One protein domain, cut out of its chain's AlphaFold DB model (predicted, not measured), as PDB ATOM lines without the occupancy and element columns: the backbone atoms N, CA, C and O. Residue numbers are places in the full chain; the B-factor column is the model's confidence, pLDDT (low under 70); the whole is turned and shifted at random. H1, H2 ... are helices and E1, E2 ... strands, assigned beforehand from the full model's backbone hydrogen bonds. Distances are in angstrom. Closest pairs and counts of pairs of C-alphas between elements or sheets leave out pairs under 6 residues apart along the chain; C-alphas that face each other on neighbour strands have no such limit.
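What this domain is: This is residues 5 to 68 of the 75 residues of an uncharacterized protein of Phycisphaerae bacterium (UniProt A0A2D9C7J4). A small antiparallel sheet of three strands, E3, E2 and E5, makes the middle of the domain, with the one helix H1 packed over one face along the strands. A short ladder of two strands, E1 and E4, lies more loosely over part of the other face, and after H1 the last printed residues, 61 to 68, fold back beside the helix. The printed part has 64 residues, with five named strands and one named helix in the order E1, E2, E3, E4, E5, H1; the sheet's order is E3, E2, E5, and the class is mixed, helices and strands. The whole is compact, with a radius of gyration of the C-alphas of 11.3 A and spans of 33 by 23 by 14 A.

How they stand to each other: E1, residues 5 to 7, is the antiparallel neighbour of E4, residues 35 to 38, at 166 degrees, with N 6 and O 36 2.9 A apart, within hydrogen-bond range. E2, residues 12 to 17, is the inner strand of the other sheet. It forms a hairpin with E3, residues 27 to 30, an antiparallel pair at 149 degrees, with N 30 and O 12 at 2.8 A. On E2's other side is E5, residues 42 to 46, antiparallel at 158 degrees, with N 44 and O 15 at 2.8 A. The closest C-alphas of E2 and E4 are those of Ala 16 and Thr 38, 7.1 A apart. E1 and E5 are only just apart, their closest C-alphas at 8.4 A. H1, residues 49 to 60, is on the sheet of E3, E2 and E5, making two layers, a helix on one face of a sheet. Its height over the sheet is 9.6 A, and it runs along the strands, at 3 degrees to E2 on the local plane. It lies over E2 and only just over E5, on which 3 of its C-alphas fall. The closest C-alphas of H1 and E5 are those of Leu 52 and Phe 46, 6.1 A apart. H1 is apart from E1 and E4. In H1 every O i to N i+4 pair is within hydrogen-bond range.

Where its parts are: E1, residues 5 to 7, begins at C-alpha 5 (29.855, 12.670, -3.040). E2, residues 12 to 17, is 16.3 A long. E3, residues 27 to 30, and E4, residues 35 to 38, are shorter. E5, residues 42 to 46, is 13.6 A long. H1, residues 49 to 60, is 16.2 A long and ends at C-alpha 60 (51.458, 10.378, 7.290).

The domain as a whole: The two C-alphas farthest apart are those of Gly 33 and Gly 61, 32.9 A. The printed part has no cut and no long link; the link from E2 to E3, 9 residues, is short and the others are tight. The mean pLDDT of the printed part is 93.7, and no printed residue is under 70.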
ATOM      1  N   SER A   5      30.382  13.937  -2.548       93.56
ATOM      2  CA  SER A   5      29.855  12.670  -3.040       93.56
ATOM      3  C   SER A   5      30.544  12.282  -4.341       93.56
ATOM      4  O   SER A   5      30.808  13.124  -5.201       93.56
ATOM      5  N   PHE A   6      30.852  10.997  -4.478       94.19
ATOM      6  CA  PHE A   6      31.472  10.436  -5.669       94.19
ATOM      7  C   PHE A   6      30.830   9.097  -6.006       94.19
ATOM      8  O   PHE A   6      30.813   8.188  -5.181       94.19
ATOM      9  N   THR A   7      30.329   8.969  -7.233       95.88
ATOM     10  CA  THR A   7      29.793   7.707  -7.754       95.88
ATOM     11  C   THR A   7      30.819   7.077  -8.678       95.88
ATOM     12  O   THR A   7      31.157   7.645  -9.716       95.88
ATOM     13  N   ALA A   8      31.292   5.890  -8.311       95.19
ATOM     14  CA  ALA A   8      32.316   5.179  -9.053       95.19
ATOM     15  C   ALA A   8      31.752   4.648 -10.381       95.19
ATOM     16  O   ALA A   8      30.855   3.806 -10.399       95.19
ATOM     17  N   THR A   9      32.273   5.123 -11.512       94.69
ATOM     18  CA  THR A   9      31.933   4.595 -12.851       94.69
ATOM     19  C   THR A   9      32.824   3.426 -13.269       94.69
ATOM     20  O   THR A   9      32.528   2.730 -14.234       94.69
ATOM     21  N   GLU A  10      33.888   3.180 -12.513       94.38
ATOM     22  CA  GLU A  10      34.843   2.082 -12.633       94.38
ATOM     23  C   GLU A  10      35.308   1.680 -11.222       94.38
ATOM     24  O   GLU A  10      35.026   2.411 -10.273       94.38
ATOM     25  N   PRO A  11      35.970   0.529 -11.033       95.19
ATOM     26  CA  PRO A  11      36.719   0.246  -9.813       95.19
ATOM     27  C   PRO A  11      37.596   1.422  -9.371       95.19
ATOM     28  O   PRO A  11      38.451   1.869 -10.131       95.19
ATOM     29  N   THR A  12      37.399   1.937  -8.160       96.50
ATOM     30  CA  THR A  12      38.091   3.155  -7.710       96.50
ATOM     31  C   THR A  12      38.504   3.051  -6.251       96.50
ATOM     32  O   THR A  12      37.708   2.680  -5.389       96.50
ATOM     33  N   TYR A  13      39.743   3.429  -5.959       97.19
ATOM     34  CA  TYR A  13      40.217   3.646  -4.599       97.19
ATOM     35  C   TYR A  13      39.912   5.081  -4.182       97.19
ATOM     36  O   TYR A  13      40.029   5.998  -4.990       97.19
ATOM     37  N   TRP A  14      39.529   5.291  -2.930       96.12
ATOM     38  CA  TRP A  14      39.179   6.615  -2.420       96.12
ATOM     39  C   TRP A  14      39.917   6.926  -1.126       96.12
ATOM     40  O   TRP A  14      40.250   6.022  -0.359       96.12
ATOM     41  N   LEU A  15      40.140   8.216  -0.890       96.00
ATOM     42  CA  LEU A  15      40.672   8.784   0.342       96.00
ATOM     43  C   LEU A  15      39.842  10.015   0.708       96.00
ATOM     44  O   LEU A  15      39.841  10.998  -0.025       96.00
ATOM     45  N   ALA A  16      39.157   9.964   1.841       95.25
ATOM     46  CA  ALA A  16      38.373  11.047   2.407       95.25
ATOM     47  C   ALA A  16      38.951  11.449   3.771       95.25
ATOM     48  O   ALA A  16      38.834  10.698   4.745       95.25
ATOM     49  N   CYS A  17      39.581  12.619   3.853       91.31
ATOM     50  CA  CYS A  17      40.244  13.093   5.070       91.31
ATOM     51  C   CYS A  17      40.248  14.626   5.168       91.31
ATOM     52  O   CYS A  17      39.725  15.309   4.293       91.31
ATOM     53  N   ASP A  18      40.820  15.175   6.241       85.56
ATOM     54  CA  ASP A  18      40.971  16.624   6.445       85.56
ATOM     55  C   ASP A  18      42.285  17.201   5.875       85.56
ATOM     56  O   ASP A  18      42.682  18.319   6.208       85.56
ATOM     57  N   GLY A  19      43.001  16.400   5.077       76.62
ATOM     58  CA  GLY A  19      44.281  16.744   4.462       76.62
ATOM     59  C   GLY A  19      45.493  16.662   5.397       76.62
ATOM     60  O   GLY A  19      46.629  16.660   4.916       76.62
ATOM     61  N   THR A  20      45.291  16.556   6.712       82.94
ATOM     62  CA  THR A  20      46.375  16.551   7.715       82.94
ATOM     63  C   THR A  20      46.458  15.258   8.511       82.94
ATOM     64  O   THR A  20      47.524  14.907   9.019       82.94
ATOM     65  N   THR A  21      45.353  14.524   8.601       88.19
ATOM     66  CA  THR A  21      45.265  13.269   9.333       88.19
ATOM     67  C   THR A  21      44.576  12.208   8.488       88.19
ATOM     68  O   THR A  21      43.591  12.461   7.806       88.19
ATOM     69  N   VAL A  22      45.126  10.996   8.506       92.25
ATOM     70  CA  VAL A  22      44.544   9.828   7.836       92.25
ATOM     71  C   VAL A  22      44.472   8.698   8.841       92.25
ATOM     72  O   VAL A  22      45.464   8.388   9.491       92.25
ATOM     73  N   GLU A  23      43.334   8.042   8.965       90.69
ATOM     74  CA  GLU A  23      43.166   6.855   9.792       90.69
ATOM     75  C   GLU A  23      42.521   5.737   8.980       90.69
ATOM     76  O   GLU A  23      42.030   5.936   7.865       90.69
ATOM     77  N   LYS A  24      42.549   4.519   9.519       87.62
ATOM     78  CA  LYS A  24      41.811   3.422   8.902       87.62
ATOM     79  C   LYS A  24      40.324   3.781   8.866       87.62
ATOM     80  O   LYS A  24      39.756   4.160   9.883       87.62
ATOM     81  N   GLY A  25      39.701   3.635   7.699       89.38
ATOM     82  CA  GLY A  25      38.317   4.055   7.458       89.38
ATOM     83  C   GLY A  25      38.196   5.401   6.741       89.38
ATOM     84  O   GLY A  25      37.130   5.697   6.214       89.38
ATOM     85  N   ASN A  26      39.285   6.171   6.629       94.12
ATOM     86  CA  ASN A  26      39.356   7.330   5.735       94.12
ATOM     87  C   ASN A  26      39.641   6.951   4.282       94.12
ATOM     88  O   ASN A  26      39.711   7.826   3.433       94.12
ATOM     89  N   TYR A  27      39.840   5.680   3.976       95.62
ATOM     90  CA  TYR A  27      40.100   5.213   2.625       95.62
ATOM     91  C   TYR A  27      39.480   3.846   2.414       95.62
ATOM     92  O   TYR A  27      39.194   3.111   3.364       95.62
ATOM     93  N   GLY A  28      39.303   3.494   1.150       95.94
ATOM     94  CA  GLY A  28      38.722   2.224   0.774       95.94
ATOM     95  C   GLY A  28      38.690   2.025  -0.727       95.94
ATOM     96  O   GLY A  28      39.321   2.748  -1.497       95.94
ATOM     97  N   TYR A  29      37.921   1.022  -1.121       95.75
ATOM     98  CA  TYR A  29      37.698   0.655  -2.506       95.75
ATOM     99  C   TYR A  29      36.197   0.673  -2.800       95.75
ATOM    100  O   TYR A  29      35.387   0.225  -1.987       95.75
ATOM    101  N   LEU A  30      35.828   1.223  -3.952       95.31
ATOM    102  CA  LEU A  30      34.463   1.298  -4.454       95.31
ATOM    103  C   LEU A  30      34.340   0.454  -5.713       95.31
ATOM    104  O   LEU A  30      35.114   0.590  -6.662       95.31
ATOM    105  N   PHE A  31      33.303  -0.375  -5.733       94.56
ATOM    106  CA  PHE A  31      32.862  -1.040  -6.947       94.56
ATOM    107  C   PHE A  31      32.067  -0.071  -7.824       94.56
ATOM    108  O   PHE A  31      31.442   0.875  -7.339       94.56
ATOM    109  N   THR A  32      32.029  -0.353  -9.124       95.62
ATOM    110  CA  THR A  32      31.225   0.410 -10.079       95.62
ATOM    111  C   THR A  32      29.759   0.485  -9.651       95.62
ATOM    112  O   THR A  32      29.150  -0.519  -9.287       95.62
ATOM    113  N   GLY A  33      29.187   1.683  -9.727       94.12
ATOM    114  CA  GLY A  33      27.807   1.981  -9.360       94.12
ATOM    115  C   GLY A  33      27.600   2.311  -7.883       94.12
ATOM    116  O   GLY A  33      26.504   2.735  -7.525       94.12
ATOM    117  N   PHE A  34      28.619   2.159  -7.029       95.81
ATOM    118  CA  PHE A  34      28.543   2.589  -5.634       95.81
ATOM    119  C   PHE A  34      28.889   4.069  -5.495       95.81
ATOM    120  O   PHE A  34      29.756   4.596  -6.196       95.81
ATOM    121  N   THR A  35      28.219   4.717  -4.547       95.38
ATOM    122  CA  THR A  35      28.458   6.112  -4.189       95.38
ATOM    123  C   THR A  35      29.110   6.176  -2.818       95.38
ATOM    124  O   THR A  35      28.590   5.618  -1.851       95.38
ATOM    125  N   LEU A  36      30.239   6.870  -2.738       93.88
ATOM    126  CA  LEU A  36      30.787   7.355  -1.483       93.88
ATOM    127  C   LEU A  36      30.170   8.716  -1.187       93.88
ATOM    128  O   LEU A  36      30.177   9.600  -2.041       93.88
ATOM    129  N   ASP A  37      29.663   8.863   0.027       94.25
ATOM    130  CA  ASP A  37      29.128  10.104   0.568       94.25
ATOM    131  C   ASP A  37      29.859  10.383   1.882       94.25
ATOM    132  O   ASP A  37      29.961   9.502   2.741       94.25
ATOM    133  N   THR A  38      30.464  11.561   1.993       91.94
ATOM    134  CA  THR A  38      31.316  11.906   3.124       91.94
ATOM    135  C   THR A  38      31.222  13.385   3.482       91.94
ATOM    136  O   THR A  38      31.088  14.256   2.623       91.94
ATOM    137  N   GLU A  39      31.339  13.669   4.777       91.62
ATOM    138  CA  GLU A  39      31.430  15.030   5.327       91.62
ATOM    139  C   GLU A  39      32.886  15.461   5.591       91.62
ATOM    140  O   GLU A  39      33.139  16.483   6.240       91.62
ATOM    141  N   GLN A  40      33.854  14.661   5.129       89.62
ATOM    142  CA  GLN A  40      35.276  14.989   5.209       89.62
ATOM    143  C   GLN A  40      35.602  16.206   4.340       89.62
ATOM    144  O   GLN A  40      34.917  16.489   3.360       89.62
ATOM    145  N   ALA A  41      36.638  16.959   4.714       88.69
ATOM    146  CA  ALA A  41      36.963  18.206   4.023       88.69
ATOM    147  C   ALA A  41      37.458  17.971   2.589       88.69
ATOM    148  O   ALA A  41      37.097  18.746   1.701       88.69
ATOM    149  N   ASP A  42      38.208  16.889   2.377       91.06
ATOM    150  CA  ASP A  42      38.801  16.506   1.103       91.06
ATOM    151  C   ASP A  42      38.372  15.092   0.699       91.06
ATOM    152  O   ASP A  42      38.235  14.199   1.540       91.06
ATOM    153  N   LEU A  43      38.192  14.891  -0.609       94.06
ATOM    154  CA  LEU A  43      37.964  13.592  -1.231       94.06
ATOM    155  C   LEU A  43      38.858  13.450  -2.469       94.06
ATOM    156  O   LEU A  43      38.725  14.202  -3.434       94.06
ATOM    157  N   GLU A  44      39.739  12.457  -2.447       95.31
ATOM    158  CA  GLU A  44      40.615  12.078  -3.554       95.31
ATOM    159  C   GLU A  44      40.255  10.669  -4.053       95.31
ATOM    160  O   GLU A  44      39.823   9.809  -3.282       95.31
ATOM    161  N   THR A  45      40.439  10.431  -5.354       96.31
ATOM    162  CA  THR A  45      40.183   9.132  -5.994       96.31
ATOM    163  C   THR A  45      41.390   8.688  -6.805       96.31
ATOM    164  O   THR A  45      42.114   9.517  -7.357       96.31
ATOM    165  N   PHE A  46      41.611   7.377  -6.859       96.81
ATOM    166  CA  PHE A  46      42.774   6.761  -7.488       96.81
ATOM    167  C   PHE A  46      42.366   5.518  -8.273       96.81
ATOM    168  O   PHE A  46      41.457   4.779  -7.877       96.81
ATOM    169  N   SER A  47      43.079   5.259  -9.365       95.50
ATOM    170  CA  SER A  47      42.847   4.081 -10.201       95.50
ATOM    171  C   SER A  47      43.545   2.840  -9.641       95.50
ATOM    172  O   SER A  47      43.123   1.717  -9.916       95.50
ATOM    173  N   THR A  48      44.598   3.014  -8.837       95.69
ATOM    174  CA  THR A  48      45.371   1.905  -8.265       95.69
ATOM    175  C   THR A  48      45.562   2.024  -6.754       95.69
ATOM    176  O   THR A  48      45.649   3.117  -6.193       95.69
ATOM    177  N   GLU A  49      45.709   0.875  -6.089       95.69
ATOM    178  CA  GLU A  49      46.026   0.817  -4.657       95.69
ATOM    179  C   GLU A  49      47.377   1.485  -4.350       95.69
ATOM    180  O   GLU A  49      47.543   2.123  -3.314       95.69
ATOM    181  N   ALA A  50      48.342   1.384  -5.269       96.19
ATOM    182  CA  ALA A  50      49.678   1.946  -5.096       96.19
ATOM    183  C   ALA A  50      49.678   3.485  -5.062       96.19
ATOM    184  O   ALA A  50      50.434   4.084  -4.293       96.19
ATOM    185  N   GLU A  51      48.826   4.128  -5.864       97.12
ATOM    186  CA  GLU A  51      48.640   5.584  -5.846       97.12
ATOM    187  C   GLU A  51      48.023   6.040  -4.522       97.12
ATOM    188  O   GLU A  51      48.552   6.955  -3.884       97.12
ATOM    189  N   LEU A  52      46.977   5.343  -4.062       96.69
ATOM    190  CA  LEU A  52      46.368   5.581  -2.753       96.69
ATOM    191  C   LEU A  52      47.405   5.432  -1.628       96.69
ATOM    192  O   LEU A  52      47.560   6.335  -0.806       96.69
ATOM    193  N   ALA A  53      48.139   4.319  -1.608       96.50
ATOM    194  CA  ALA A  53      49.163   4.036  -0.604       96.50
ATOM    195  C   ALA A  53      50.223   5.144  -0.552       96.50
ATOM    196  O   ALA A  53      50.547   5.653   0.520       96.50
ATOM    197  N   THR A  54      50.706   5.580  -1.721       96.75
ATOM    198  CA  THR A  54      51.692   6.664  -1.839       96.75
ATOM    199  C   THR A  54      51.153   7.980  -1.280       96.75
ATOM    200  O   THR A  54      51.867   8.703  -0.577       96.75
ATOM    201  N   ARG A  55      49.883   8.304  -1.558       95.88
ATOM    202  CA  ARG A  55      49.241   9.509  -1.022       95.88
ATOM    203  C   ARG A  55      49.104   9.444   0.497       95.88
ATOM    204  O   ARG A  55      49.436  10.420   1.168       95.88
ATOM    205  N   ILE A  56      48.678   8.303   1.036       95.56
ATOM    206  CA  ILE A  56      48.549   8.076   2.481       95.56
ATOM    207  C   ILE A  56      49.904   8.221   3.175       95.56
ATOM    208  O   ILE A  56      50.007   8.961   4.151       95.56
ATOM    209  N   ASP A  57      50.947   7.576   2.653       95.12
ATOM    210  CA  ASP A  57      52.301   7.667   3.202       95.12
ATOM    211  C   ASP A  57      52.824   9.111   3.170       95.12
ATOM    212  O   ASP A  57      53.483   9.552   4.112       95.12
ATOM    213  N   THR A  58      52.479   9.876   2.126       94.75
ATOM    214  CA  THR A  58      52.812  11.305   2.016       94.75
ATOM    215  C   THR A  58      52.131  12.132   3.106       94.75
ATOM    216  O   THR A  58      52.780  12.979   3.713       94.75
ATOM    217  N   ILE A  59      50.845  11.887   3.386       94.12
ATOM    218  CA  ILE A  59      50.113  12.606   4.445       94.12
ATOM    219  C   ILE A  59      50.624  12.192   5.830       94.12
ATOM    220  O   ILE A  59      50.811  13.036   6.704       94.12
ATOM    221  N   LYS A  60      50.901  10.901   6.035       92.44
ATOM    222  CA  LYS A  60      51.458  10.378   7.290       92.44
ATOM    223  C   LYS A  60      52.899  10.805   7.538       92.44
ATOM    224  O   LYS A  60      53.317  10.853   8.693       92.44
ATOM    225  N   GLY A  61      53.670  11.040   6.479       93.81
ATOM    226  CA  GLY A  61      55.121  11.195   6.550       93.81
ATOM    227  C   GLY A  61      55.853   9.899   6.923       93.81
ATOM    228  O   GLY A  61      56.997   9.955   7.368       93.81
ATOM    229  N   ILE A  62      55.204   8.737   6.774       93.88
ATOM    230  CA  ILE A  62      55.750   7.422   7.136       93.88
ATOM    231  C   ILE A  62      55.667   6.513   5.903       93.88
ATOM    232  O   ILE A  62      54.577   6.041   5.582       93.88
ATOM    233  N   PRO A  63      56.791   6.243   5.217       95.19
ATOM    234  CA  PRO A  63      56.817   5.314   4.093       95.19
ATOM    235  C   PRO A  63      56.397   3.898   4.509       95.19
ATOM    236  O   PRO A  63      56.900   3.362   5.497       95.19
ATOM    237  N   GLY A  64      55.513   3.278   3.735       93.88
ATOM    238  CA  GLY A  64      55.013   1.925   3.953       93.88
ATOM    239  C   GLY A  64      53.962   1.798   5.056       93.88
ATOM    240  O   GLY A  64      53.594   0.672   5.389       93.88
ATOM    241  N   TRP A  65      53.464   2.903   5.622       94.31
ATOM    242  CA  TRP A  65      52.467   2.860   6.695       94.31
ATOM    243  C   TRP A  65      51.181   2.168   6.243       94.31
ATOM    244  O   TRP A  65      50.616   1.368   6.991       94.31
ATOM    245  N   TYR A  66      50.749   2.426   5.004       94.81
ATOM    246  CA  TYR A  66      49.554   1.804   4.433       94.81
ATOM    247  C   TYR A  66      49.652   0.270   4.337       94.81
ATOM    248  O   TYR A  66      48.662  -0.421   4.553       94.81
ATOM    249  N   TYR A  67      50.838  -0.279   4.058       94.38
ATOM    250  CA  TYR A  67      51.019  -1.722   3.843       94.38
ATOM    251  C   TYR A  67      51.103  -2.542   5.135       94.38
ATOM    252  O   TYR A  67      51.197  -3.770   5.075       94.38
ATOM    253  N   LEU A  68      51.060  -1.894   6.299       93.81
ATOM    254  CA  LEU A  68      50.919  -2.606   7.559       93.81
ATOM    255  C   LEU A  68      49.552  -3.321   7.591       93.81
ATOM    256  O   LEU A  68      48.548  -2.710   7.207       93.81
TER     257      LEU A  68